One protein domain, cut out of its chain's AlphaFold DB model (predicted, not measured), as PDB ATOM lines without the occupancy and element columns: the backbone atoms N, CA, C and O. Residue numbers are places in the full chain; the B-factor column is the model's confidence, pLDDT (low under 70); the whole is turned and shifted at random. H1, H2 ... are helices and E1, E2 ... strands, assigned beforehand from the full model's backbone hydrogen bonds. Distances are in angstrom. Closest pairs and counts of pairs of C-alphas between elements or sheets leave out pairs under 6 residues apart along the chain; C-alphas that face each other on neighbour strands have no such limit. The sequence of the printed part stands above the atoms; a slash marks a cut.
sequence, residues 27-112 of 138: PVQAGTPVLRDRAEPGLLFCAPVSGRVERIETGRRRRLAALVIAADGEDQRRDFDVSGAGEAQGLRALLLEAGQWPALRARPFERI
ATOM      1  N   PRO A  27     -46.166 -35.343 -32.300       86.94
ATOM      2  CA  PRO A  27     -46.837 -34.233 -32.967       86.94
ATOM      3  C   PRO A  27     -45.820 -33.167 -33.392       86.94
ATOM      4  O   PRO A  27     -44.899 -32.824 -32.645       86.94
ATOM      5  N   VAL A  28     -45.990 -32.636 -34.600       87.81
ATOM      6  CA  VAL A  28     -45.142 -31.606 -35.202       87.81
ATOM      7  C   VAL A  28     -46.001 -30.468 -35.742       87.81
ATOM      8  O   VAL A  28     -47.052 -30.686 -36.337       87.81
ATOM      9  N   GLN A  29     -45.534 -29.238 -35.555       88.69
ATOM     10  CA  GLN A  29     -46.125 -28.047 -36.169       88.69
ATOM     11  C   GLN A  29     -45.384 -27.708 -37.462       88.69
ATOM     12  O   GLN A  29     -44.186 -28.003 -37.584       88.69
ATOM     13  N   ALA A  30     -46.049 -27.023 -38.392       85.44
ATOM     14  CA  ALA A  30     -45.407 -26.517 -39.598       85.44
ATOM     15  C   ALA A  30     -44.251 -25.571 -39.219       85.44
ATOM     16  O   ALA A  30     -44.421 -24.627 -38.442       85.44
ATOM     17  N   GLY A  31     -43.049 -25.850 -39.734       84.38
ATOM     18  CA  GLY A  31     -41.824 -25.122 -39.376       84.38
ATOM     19  C   GLY A  31     -41.034 -25.700 -38.191       84.38
ATOM     20  O   GLY A  31     -39.982 -25.163 -37.846       84.38
ATOM     21  N   THR A  32     -41.476 -26.805 -37.583       87.69
ATOM     22  CA  THR A  32     -40.704 -27.495 -36.531       87.69
ATOM     23  C   THR A  32     -39.497 -28.217 -37.144       87.69
ATOM     24  O   THR A  32     -39.675 -28.923 -38.137       87.69
ATOM     25  N   PRO A  33     -38.277 -28.098 -36.588       89.25
ATOM     26  CA  PRO A  33     -37.095 -28.768 -37.124       89.25
ATOM     27  C   PRO A  33     -37.165 -30.279 -36.886       89.25
ATOM     28  O   PRO A  33     -37.197 -30.747 -35.750       89.25
ATOM     29  N   VAL A  34     -37.139 -31.054 -37.969       88.38
ATOM     30  CA  VAL A  34     -37.304 -32.510 -37.922       88.38
ATOM     31  C   VAL A  34     -35.990 -33.258 -38.115       88.38
ATOM     32  O   VAL A  34     -35.731 -34.295 -37.491       88.38
ATOM     33  N   LEU A  35     -35.130 -32.722 -38.973       88.31
ATOM     34  CA  LEU A  35     -33.844 -33.314 -39.305       88.31
ATOM     35  C   LEU A  35     -32.754 -32.251 -39.252       88.31
ATOM     36  O   LEU A  35     -32.940 -31.115 -39.674       88.31
ATOM     37  N   ARG A  36     -31.585 -32.656 -38.770       88.88
ATOM     38  CA  ARG A  36     -30.367 -31.852 -38.776       88.88
ATOM     39  C   ARG A  36     -29.338 -32.470 -39.710       88.88
ATOM     40  O   ARG A  36     -29.104 -33.685 -39.659       88.88
ATOM     41  N   ASP A  37     -28.686 -31.641 -40.520       86.88
ATOM     42  CA  ASP A  37     -27.564 -32.109 -41.328       86.88
ATOM     43  C   ASP A  37     -26.352 -32.481 -40.454       86.88
ATOM     44  O   ASP A  37     -26.090 -31.896 -39.401       86.88
ATOM     45  N   ARG A  38     -25.603 -33.504 -40.877       82.69
ATOM     46  CA  ARG A  38     -24.438 -33.988 -40.119       82.69
ATOM     47  C   ARG A  38     -23.157 -33.231 -40.440       82.69
ATOM     48  O   ARG A  38     -22.266 -33.216 -39.596       82.69
ATOM     49  N   ALA A  39     -23.030 -32.718 -41.660       82.50
ATOM     50  CA  ALA A  39     -21.853 -31.982 -42.090       82.50
ATOM     51  C   ALA A  39     -21.915 -30.539 -41.580       82.50
ATOM     52  O   ALA A  39     -20.919 -30.034 -41.078       82.50
ATOM     53  N   GLU A  40     -23.095 -29.923 -41.640       83.56
ATOM     54  CA  GLU A  40     -23.336 -28.552 -41.197       83.56
ATOM     55  C   GLU A  40     -24.428 -28.526 -40.120       83.56
ATOM     56  O   GLU A  40     -25.619 -28.449 -40.425       83.56
ATOM     57  N   PRO A  41     -24.051 -28.550 -38.832       80.31
ATOM     58  CA  PRO A  41     -25.006 -28.673 -37.739       80.31
ATOM     59  C   PRO A  41     -25.959 -27.469 -37.593       80.31
ATOM     60  O   PRO A  41     -26.888 -27.539 -36.792       80.31
ATOM     61  N   GLY A  42     -25.722 -26.358 -38.291       83.19
ATOM     62  CA  GLY A  42     -26.651 -25.224 -38.352       83.19
ATOM     63  C   GLY A  42     -27.779 -25.402 -39.371       83.19
ATOM     64  O   GLY A  42     -28.740 -24.647 -39.331       83.19
ATOM     65  N   LEU A  43     -27.679 -26.383 -40.276       86.56
ATOM     66  CA  LEU A  43     -28.714 -26.669 -41.265       86.56
ATOM     67  C   LEU A  43     -29.790 -27.565 -40.655       86.56
ATOM     68  O   LEU A  43     -29.546 -28.731 -40.317       86.56
ATOM     69  N   LEU A  44     -30.984 -26.998 -40.549       89.50
ATOM     70  CA  LEU A  44     -32.191 -27.670 -40.103       89.50
ATOM     71  C   LEU A  44     -33.122 -27.878 -41.301       89.50
ATOM     72  O   LEU A  44     -33.205 -27.039 -42.195       89.50
ATOM     73  N   PHE A  45     -33.808 -29.014 -41.310       88.44
ATOM     74  CA  PHE A  45     -34.905 -29.307 -42.220       88.44
ATOM     75  C   PHE A  45     -36.182 -29.342 -41.396       88.44
ATOM     76  O   PHE A  45     -36.295 -30.146 -40.465       88.44
ATOM     77  N   CYS A  46     -37.119 -28.465 -41.731       90.50
ATOM     78  CA  CYS A  46     -38.357 -28.304 -40.988       90.50
ATOM     79  C   CYS A  46     -39.515 -29.093 -41.610       90.50
ATOM     80  O   CYS A  46     -39.478 -29.455 -42.788       90.50
ATOM     81  N   ALA A  47     -40.536 -29.374 -40.800       88.88
ATOM     82  CA  ALA A  47     -41.756 -30.033 -41.239       88.88
ATOM     83  C   ALA A  47     -42.530 -29.105 -42.194       88.88
ATOM     84  O   ALA A  47     -42.777 -27.951 -41.825       88.88
ATOM     85  N   PRO A  48     -42.918 -29.578 -43.393       85.19
ATOM     86  CA  PRO A  48     -43.698 -28.781 -44.338       85.19
ATOM     87  C   PRO A  48     -45.167 -28.645 -43.920       85.19
ATOM     88  O   PRO A  48     -45.810 -27.673 -44.294       85.19
ATOM     89  N   VAL A  49     -45.682 -29.615 -43.163       87.50
ATOM     90  CA  VAL A  49     -47.068 -29.680 -42.697       87.50
ATOM     91  C   VAL A  49     -47.093 -29.940 -41.198       87.50
ATOM     92  O   VAL A  49     -46.191 -30.581 -40.650       87.50
ATOM     93  N   SER A  50     -48.128 -29.432 -40.550       88.62
ATOM     94  CA  SER A  50     -48.531 -29.791 -39.198       88.62
ATOM     95  C   SER A  50     -49.213 -31.157 -39.188       88.62
ATOM     96  O   SER A  50     -49.959 -31.515 -40.102       88.62
ATOM     97  N   GLY A  51     -48.953 -31.919 -38.134       88.50
ATOM     98  CA  GLY A  51     -49.616 -33.188 -37.884       88.50
ATOM     99  C   GLY A  51     -48.744 -34.139 -37.081       88.50
ATOM    100  O   GLY A  51     -48.018 -33.712 -36.181       88.50
ATOM    101  N   ARG A  52     -48.763 -35.430 -37.416       90.06
ATOM    102  CA  ARG A  52     -48.051 -36.473 -36.660       90.06
ATOM    103  C   ARG A  52     -47.023 -37.206 -37.509       90.06
ATOM    104  O   ARG A  52     -47.270 -37.549 -38.663       90.06
ATOM    105  N   VAL A  53     -45.858 -37.490 -36.925       89.38
ATOM    106  CA  VAL A  53     -44.834 -38.324 -37.570       89.38
ATOM    107  C   VAL A  53     -45.303 -39.776 -37.576       89.38
ATOM    108  O   VAL A  53     -45.244 -40.446 -36.552       89.38
ATOM    109  N   GLU A  54     -45.736 -40.277 -38.728       87.69
ATOM    110  CA  GLU A  54     -46.241 -41.647 -38.870       87.69
ATOM    111  C   GLU A  54     -45.090 -42.659 -38.866       87.69
ATOM    112  O   GLU A  54     -45.079 -43.642 -38.123       87.69
ATOM    113  N   ARG A  55     -44.067 -42.423 -39.696       85.31
ATOM    114  CA  ARG A  55     -42.952 -43.366 -39.828       85.31
ATOM    115  C   ARG A  55     -41.650 -42.689 -40.222       85.31
ATOM    116  O   ARG A  55     -41.590 -41.820 -41.089       85.31
ATOM    117  N   ILE A  56     -40.574 -43.177 -39.608       87.12
ATOM    118  CA  ILE A  56     -39.192 -42.842 -39.949       87.12
ATOM    119  C   ILE A  56     -38.568 -44.056 -40.637       87.12
ATOM    120  O   ILE A  56     -38.250 -45.061 -39.996       87.12
ATOM    121  N   GLU A  57     -38.365 -43.975 -41.947       86.31
ATOM    122  CA  GLU A  57     -37.750 -45.048 -42.717       86.31
ATOM    123  C   GLU A  57     -36.232 -44.904 -42.731       86.31
ATOM    124  O   GLU A  57     -35.666 -43.897 -43.171       86.31
ATOM    125  N   THR A  58     -35.539 -45.945 -42.269       84.06
ATOM    126  CA  THR A  58     -34.078 -45.994 -42.316       84.06
ATOM    127  C   THR A  58     -33.608 -47.062 -43.293       84.06
ATOM    128  O   THR A  58     -33.956 -48.232 -43.182       84.06
ATOM    129  N   GLY A  59     -32.806 -46.652 -44.271       83.19
ATOM    130  CA  GLY A  59     -32.206 -47.530 -45.266       83.19
ATOM    131  C   GLY A  59     -30.883 -48.153 -44.809       83.19
ATOM    132  O   GLY A  59     -30.450 -48.046 -43.653       83.19
ATOM    133  N   ARG A  60     -30.172 -48.772 -45.764       78.62
ATOM    134  CA  ARG A  60     -28.865 -49.416 -45.541       78.62
ATOM    135  C   ARG A  60     -27.886 -48.471 -44.826       78.62
ATOM    136  O   ARG A  60     -27.747 -47.300 -45.178       78.62
ATOM    137  N   ARG A  61     -27.184 -48.992 -43.812       80.50
ATOM    138  CA  ARG A  61     -26.283 -48.232 -42.913       80.50
ATOM    139  C   ARG A  61     -26.971 -47.113 -42.097       80.50
ATOM    140  O   ARG A  61     -26.297 -46.167 -41.684       80.50
ATOM    141  N   ARG A  62     -28.280 -47.219 -41.816       76.81
ATOM    142  CA  ARG A  62     -29.080 -46.216 -41.073       76.81
ATOM    143  C   ARG A  62     -29.028 -44.822 -41.708       76.81
ATOM    144  O   ARG A  62     -28.845 -43.804 -41.026       76.81
ATOM    145  N   ARG A  63     -29.097 -44.787 -43.036       79.75
ATOM    146  CA  ARG A  63     -29.375 -43.556 -43.780       79.75
ATOM    147  C   ARG A  63     -30.869 -43.280 -43.650       79.75
ATOM    148  O   ARG A  63     -31.641 -44.222 -43.760       79.75
ATOM    149  N   LEU A  64     -31.262 -42.043 -43.359       83.44
ATOM    150  CA  LEU A  64     -32.677 -41.683 -43.414       83.44
ATOM    151  C   LEU A  64     -33.103 -41.772 -44.883       83.44
ATOM    152  O   LEU A  64     -32.450 -41.157 -45.725       83.44
ATOM    153  N   ALA A  65     -34.092 -42.612 -45.175       86.31
ATOM    154  CA  ALA A  65     -34.616 -42.801 -46.522       86.31
ATOM    155  C   ALA A  65     -35.824 -41.887 -46.734       86.31
ATOM    156  O   ALA A  65     -35.794 -41.036 -47.616       86.31
ATOM    157  N   ALA A  66     -36.823 -42.010 -45.860       85.25
ATOM    158  CA  ALA A  66     -38.025 -41.197 -45.881       85.25
ATOM    159  C   ALA A  66     -38.489 -40.876 -44.457       85.25
ATOM    160  O   ALA A  66     -38.225 -41.614 -43.504       85.25
ATOM    161  N   LEU A  67     -39.176 -39.749 -44.334       87.81
ATOM    162  CA  LEU A  67     -39.905 -39.334 -43.150       87.81
ATOM    163  C   LEU A  67     -41.325 -39.024 -43.615       87.81
ATOM    164  O   LEU A  67     -41.507 -38.125 -44.434       87.81
ATOM    165  N   VAL A  68     -42.295 -39.770 -43.099       88.88
ATOM    166  CA  VAL A  68     -43.707 -39.605 -43.443       88.88
ATOM    167  C   VAL A  68     -44.400 -38.887 -42.294       88.88
ATOM    168  O   VAL A  68     -44.305 -39.314 -41.141       88.88
ATOM    169  N   ILE A  69     -45.050 -37.770 -42.614       89.31
ATOM    170  CA  ILE A  69     -45.846 -36.972 -41.683       89.31
ATOM    171  C   ILE A  69     -47.285 -37.029 -42.188       89.31
ATOM    172  O   ILE A  69     -47.547 -36.633 -43.327       89.31
ATOM    173  N   ALA A  70     -48.191 -37.534 -41.357       89.38
ATOM    174  CA  ALA A  70     -49.622 -37.486 -41.609       89.38
ATOM    175  C   ALA A  70     -50.121 -36.079 -41.268       89.38
ATOM    176  O   ALA A  70     -49.848 -35.579 -40.176       89.38
ATOM    177  N   ALA A  71     -50.796 -35.431 -42.216       86.75
ATOM    178  CA  ALA A  71     -51.347 -34.098 -42.018       86.75
ATOM    179  C   ALA A  71     -52.693 -34.189 -41.290       86.75
ATOM    180  O   ALA A  71     -53.591 -34.890 -41.753       86.75
ATOM    181  N   ASP A  72     -52.844 -33.436 -40.201       81.12
ATOM    182  CA  ASP A  72     -54.074 -33.427 -39.390       81.12
ATOM    183  C   ASP A  72     -55.094 -32.372 -39.871       81.12
ATOM    184  O   ASP A  72     -56.186 -32.249 -39.325       81.12
ATOM    185  N   GLY A  73     -54.759 -31.598 -40.912       77.81
ATOM    186  CA  GLY A  73     -55.634 -30.574 -41.501       77.81
ATOM    187  C   GLY A  73     -55.731 -29.267 -40.704       77.81
ATOM    188  O   GLY A  73     -56.266 -28.287 -41.216       77.81
ATOM    189  N   GLU A  74     -55.179 -29.216 -39.493       75.69
ATOM    190  CA  GLU A  74     -55.019 -27.983 -38.721       75.69
ATOM    191  C   GLU A  74     -53.715 -27.277 -39.099       75.69
ATOM    192  O   GLU A  74     -52.646 -27.855 -38.930       75.69
ATOM    193  N   ASP A  75     -53.768 -26.028 -39.563       72.88
ATOM    194  CA  ASP A  75     -52.583 -25.250 -39.966       72.88
ATOM    195  C   ASP A  75     -51.879 -24.608 -38.754       72.88
ATOM    196  O   ASP A  75     -51.836 -23.390 -38.574       72.88
ATOM    197  N   GLN A  76     -51.366 -25.452 -37.856       79.12
ATOM    198  CA  GLN A  76     -50.560 -25.004 -36.724       79.12
ATOM    199  C   GLN A  76     -49.146 -24.679 -37.204       79.12
ATOM    200  O   GLN A  76     -48.319 -25.572 -37.423       79.12
ATOM    201  N   ARG A  77     -48.865 -23.386 -37.354       83.50
ATOM    202  CA  ARG A  77     -47.579 -22.875 -37.822       83.50
ATOM    203  C   ARG A  77     -46.793 -22.234 -36.690       83.50
ATOM    204  O   ARG A  77     -47.332 -21.475 -35.893       83.50
ATOM    205  N   ARG A  78     -45.488 -22.501 -36.661       81.56
ATOM    206  CA  ARG A  78     -44.560 -21.767 -35.803       81.56
ATOM    207  C   ARG A  78     -44.301 -20.380 -36.391       81.56
ATOM    208  O   ARG A  78     -43.858 -20.272 -37.537       81.56
ATOM    209  N   ASP A  79     -44.543 -19.343 -35.599       82.12
ATOM    210  CA  ASP A  79     -44.178 -17.975 -35.956       82.12
ATOM    211  C   ASP A  79     -42.666 -17.768 -35.844       82.12
ATOM    212  O   ASP A  79     -42.007 -18.279 -34.934       82.12
ATOM    213  N   PHE A  80     -42.120 -17.004 -36.788       83.06
ATOM    214  CA  PHE A  80     -40.712 -16.627 -36.810       83.06
ATOM    215  C   PHE A  80     -40.600 -15.109 -36.732       83.06
ATOM    216  O   PHE A  80     -41.312 -14.395 -37.440       83.06
ATOM    217  N   ASP A  81     -39.689 -14.623 -35.895       82.25
ATOM    218  CA  ASP A  81     -39.432 -13.194 -35.787       82.25
ATOM    219  C   ASP A  81     -38.648 -12.691 -37.008       82.25
ATOM    220  O   ASP A  81     -37.540 -13.139 -37.298       82.25
ATOM    221  N   VAL A  82     -39.239 -11.741 -37.730       81.94
ATOM    222  CA  VAL A  82     -38.663 -11.125 -38.933       81.94
ATOM    223  C   VAL A  82     -37.964  -9.795 -38.648       81.94
ATOM    224  O   VAL A  82     -37.400  -9.203 -39.567       81.94
ATOM    225  N   SER A  83     -37.972  -9.317 -37.400       77.50
ATOM    226  CA  SER A  83     -37.445  -8.002 -37.013       77.50
ATOM    227  C   SER A  83     -35.981  -7.780 -37.434       77.50
ATOM    228  O   SER A  83     -35.617  -6.695 -37.883       77.50
ATOM    229  N   GLY A  84     -35.152  -8.829 -37.381       75.25
ATOM    230  CA  GLY A  84     -33.734  -8.801 -37.762       75.25
ATOM    231  C   GLY A  84     -33.440  -9.058 -39.247       75.25
ATOM    232  O   GLY A  84     -32.273  -9.106 -39.638       75.25
ATOM    233  N   ALA A  85     -34.455  -9.242 -40.098       77.12
ATOM    234  CA  ALA A  85     -34.265  -9.625 -41.503       77.12
ATOM    235  C   ALA A  85     -33.635  -8.526 -42.384       77.12
ATOM    236  O   ALA A  85     -33.254  -8.803 -43.523       77.12
ATOM    237  N   GLY A  86     -33.510  -7.295 -41.875       81.19
ATOM    238  CA  GLY A  86     -32.864  -6.187 -42.585       81.19
ATOM    239  C   GLY A  86     -31.346  -6.345 -42.736       81.19
ATOM    240  O   GLY A  86     -30.760  -5.800 -43.668       81.19
ATOM    241  N   GLU A  87     -30.706  -7.126 -41.863       85.88
ATOM    242  CA  GLU A  87     -29.266  -7.375 -41.908       85.88
ATOM    243  C   GLU A  87     -28.956  -8.752 -42.498       85.88
ATOM    244  O   GLU A  87     -29.655  -9.737 -42.250       85.88
ATOM    245  N   ALA A  88     -27.851  -8.864 -43.241       83.44
ATOM    246  CA  ALA A  88     -27.467 -10.121 -43.883       83.44
ATOM    247  C   ALA A  88     -27.280 -11.269 -42.875       83.44
ATOM    248  O   ALA A  88     -27.587 -12.420 -43.182       83.44
ATOM    249  N   GLN A  89     -26.771 -10.978 -41.678       84.81
ATOM    250  CA  GLN A  89     -26.592 -11.945 -40.600       84.81
ATOM    251  C   GLN A  89     -27.935 -12.377 -40.000       84.81
ATOM    252  O   GLN A  89     -28.157 -13.577 -39.836       84.81
ATOM    253  N   GLY A  90     -28.833 -11.426 -39.723       85.56
ATOM    254  CA  GLY A  90     -30.159 -11.708 -39.171       85.56
ATOM    255  C   GLY A  90     -31.031 -12.503 -40.143       85.56
ATOM    256  O   GLY A  90     -31.616 -13.515 -39.763       85.56
ATOM    257  N   LEU A  91     -31.001 -12.156 -41.433       85.94
ATOM    258  CA  LEU A  91     -31.685 -12.920 -42.477       85.94
ATOM    259  C   LEU A  91     -31.155 -14.358 -42.594       85.94
ATOM    260  O   LEU A  91     -31.932 -15.296 -42.759       85.94
ATOM    261  N   ARG A  92     -29.833 -14.563 -42.488       86.94
ATOM    262  CA  ARG A  92     -29.246 -15.916 -42.484       86.94
ATOM    263  C   ARG A  92     -29.735 -16.728 -41.291       86.94
ATOM    264  O   ARG A  92     -30.092 -17.887 -41.475       86.94
ATOM    265  N   ALA A  93     -29.747 -16.140 -40.096       87.25
ATOM    266  CA  ALA A  93     -30.230 -16.812 -38.894       87.25
ATOM    267  C   ALA A  93     -31.704 -17.218 -39.041       87.25
ATOM    268  O   ALA A  93     -32.032 -18.386 -38.835       87.25
ATOM    269  N   LEU A  94     -32.547 -16.298 -39.516       88.19
ATOM    270  CA  LEU A  94     -33.963 -16.544 -39.782       88.19
ATOM    271  C   LEU A  94     -34.180 -17.695 -40.777       88.19
ATOM    272  O   LEU A  94     -34.977 -18.595 -40.531       88.19
ATOM    273  N   LEU A  95     -33.444 -17.710 -41.893       87.50
ATOM    274  CA  LEU A  95     -33.563 -18.763 -42.910       87.50
ATOM    275  C   LEU A  95     -33.103 -20.140 -42.413       87.50
ATOM    276  O   LEU A  95     -33.633 -21.162 -42.862       87.50
ATOM    277  N   LEU A  96     -32.104 -20.177 -41.525       88.12
ATOM    278  CA  LEU A  96     -31.639 -21.412 -40.892       88.12
ATOM    279  C   LEU A  96     -32.649 -21.930 -39.869       88.12
ATOM    280  O   LEU A  96     -32.902 -23.133 -39.833       88.12
ATOM    281  N   GLU A  97     -33.243 -21.038 -39.077       87.06
ATOM    282  CA  GLU A  97     -34.261 -21.395 -38.090       87.06
ATOM    283  C   GLU A  97     -35.556 -21.873 -38.754       87.06
ATOM    284  O   GLU A  97     -36.109 -22.902 -38.365       87.06
ATOM    285  N   ALA A  98     -36.000 -21.178 -39.803       85.81
ATOM    286  CA  ALA A  98     -37.171 -21.556 -40.586       85.81
ATOM    287  C   ALA A  98     -36.956 -22.828 -41.424       85.81
ATOM    288  O   ALA A  98     -37.906 -23.356 -41.999       85.81
ATOM    289  N   GLY A  99     -35.716 -23.320 -41.525       85.81
ATOM    290  CA  GLY A  99     -35.367 -24.501 -42.315       85.81
ATOM    291  C   GLY A  99     -35.511 -24.311 -43.825       85.81
ATOM    292  O   GLY A  99     -35.577 -25.300 -44.552       85.81
ATOM    293  N   GLN A 100     -35.530 -23.061 -44.303       86.06
ATOM    294  CA  GLN A 100     -35.666 -22.720 -45.727       86.06
ATOM    295  C   GLN A 100     -34.328 -22.547 -46.443       86.06
ATOM    296  O   GLN A 100     -34.269 -22.546 -47.672       86.06
ATOM    297  N   TRP A 101     -33.229 -22.485 -45.694       88.44
ATOM    298  CA  TRP A 101     -31.880 -22.457 -46.254       88.44
ATOM    299  C   TRP A 101     -31.565 -23.591 -47.259       88.44
ATOM    300  O   TRP A 101     -30.944 -23.307 -48.284       88.44
ATOM    301  N   PRO A 102     -31.998 -24.858 -47.063       85.50
ATOM    302  CA  PRO A 102     -31.746 -25.951 -48.009       85.50
ATOM    303  C   PRO A 102     -32.338 -25.755 -49.415       85.50
ATOM    304  O   PRO A 102     -31.920 -26.444 -50.350       85.50
ATOM    305  N   ALA A 103     -33.281 -24.824 -49.584       86.25
ATOM    306  CA  ALA A 103     -33.793 -24.448 -50.899       86.25
ATOM    307  C   ALA A 103     -32.733 -23.716 -51.747       86.25
ATOM    308  O   ALA A 103     -32.774 -23.770 -52.976       86.25
ATOM    309  N   LEU A 104     -31.745 -23.077 -51.110       85.88
ATOM    310  CA  LEU A 104     -30.664 -22.368 -51.790       85.88
ATOM    311  C   LEU A 104     -29.608 -23.355 -52.303       85.88
ATOM    312  O   LEU A 104     -28.894 -24.010 -51.535       85.88
ATOM    313  N   ARG A 105     -29.477 -23.434 -53.630       85.25
ATOM    314  CA  ARG A 105     -28.510 -24.302 -54.311       85.25
ATOM    315  C   ARG A 105     -27.324 -23.502 -54.836       85.25
ATOM    316  O   ARG A 105     -27.469 -22.611 -55.668       85.25
ATOM    317  N   ALA A 106     -26.131 -23.855 -54.371       84.44
ATOM    318  CA  ALA A 106     -24.880 -23.324 -54.884       84.44
ATOM    319  C   ALA A 106     -24.585 -23.912 -56.270       84.44
ATOM    320  O   ALA A 106     -24.581 -25.127 -56.459       84.44
ATOM    321  N   ARG A 107     -24.286 -23.050 -57.240       82.81
ATOM    322  CA  ARG A 107     -23.775 -23.438 -58.565       82.81
ATOM    323  C   ARG A 107     -22.239 -23.468 -58.520       82.81
ATOM    324  O   ARG A 107     -21.667 -22.723 -57.726       82.81
ATOM    325  N   PRO A 108     -21.547 -24.308 -59.314       81.00
ATOM    326  CA  PRO A 108     -22.030 -25.149 -60.420       81.00
ATOM    327  C   PRO A 108     -22.582 -26.533 -60.024       81.00
ATOM    328  O   PRO A 108     -23.224 -27.162 -60.854       81.00
ATOM    329  N   PHE A 109     -22.378 -27.002 -58.785       81.81
ATOM    330  CA  PHE A 109     -22.657 -28.398 -58.384       81.81
ATOM    331  C   PHE A 109     -24.019 -28.651 -57.709       81.81
ATOM    332  O   PHE A 109     -24.241 -29.737 -57.182       81.81
ATOM    333  N   GLU A 110     -24.898 -27.650 -57.650       81.19
ATOM    334  CA  GLU A 110     -26.255 -27.718 -57.067       81.19
ATOM    335  C   GLU A 110     -26.325 -28.298 -55.641       81.19
ATOM    336  O   GLU A 110     -27.320 -28.884 -55.201       81.19
ATOM    337  N   ARG A 111     -25.251 -28.103 -54.873       84.31
ATOM    338  CA  ARG A 111     -25.185 -28.477 -53.457       84.31
ATOM    339  C   ARG A 111     -25.923 -27.439 -52.618       84.31
ATOM    340  O   ARG A 111     -26.028 -26.285 -53.023       84.31
ATOM    341  N   ILE A 112     -26.413 -27.832 -51.443       85.56
ATOM    342  CA  ILE A 112     -26.956 -26.869 -50.475       85.56
ATOM    343  C   ILE A 112     -25.868 -25.831 -50.173       85.56
ATOM    344  O   ILE A 112     -24.717 -26.202 -49.920       85.56
TER     345      ILE A 112
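Overview. This is residues 27 to 112 of the 138 residues of an uncharacterized protein of Alcanivorax sp. IO_7 (UniProt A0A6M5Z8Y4). A short hairpin, E1 and E2, lies in the middle, between a long hairpin, E3 and E4, and helix H1; residues 105 to 110 stick out. The 86 printed residues, under half in named elements, hold four named strands, then one named helix: mixed class, two antiparallel sheets, E1 - E2 and E3 - E4. It is only just loose, close to compact, with radius of gyration of the C-alphas 14.6 A and spans 39 by 35 by 19 A.

Along the chain. E1, residues 33 to 36, 7.6 A, begins at C-alpha (-37.095, -28.768, -37.124). E2 is residues 44 to 46, 6.3 A; E3, 51 to 59, 23.7 A; E4, 63 to 71, 24.0 A. H1, residues 88 to 97, 14.4 A, ends at C-alpha (-34.261, -21.395, -38.090).

Arrangement. Hairpin E1 and E2 has N 34 and O 45 within hydrogen-bond range, 2.8 A; hairpin E3 and E4, N 59 and O 63, 2.7 A. The closest C-alphas of E2 and H1 are Leu 44 and Leu 96, 6.3 A. E3 and H1 are apart. H1 has every O i to N i+4 pair within range.

Size, cuts and confidence. The farthest C-alphas, Arg 60 and Gly 86, are 43.5 A apart. The printed part has no cut; the link E4 to H1, 16 residues, is long. No printed residue is under 70 in pLDDT.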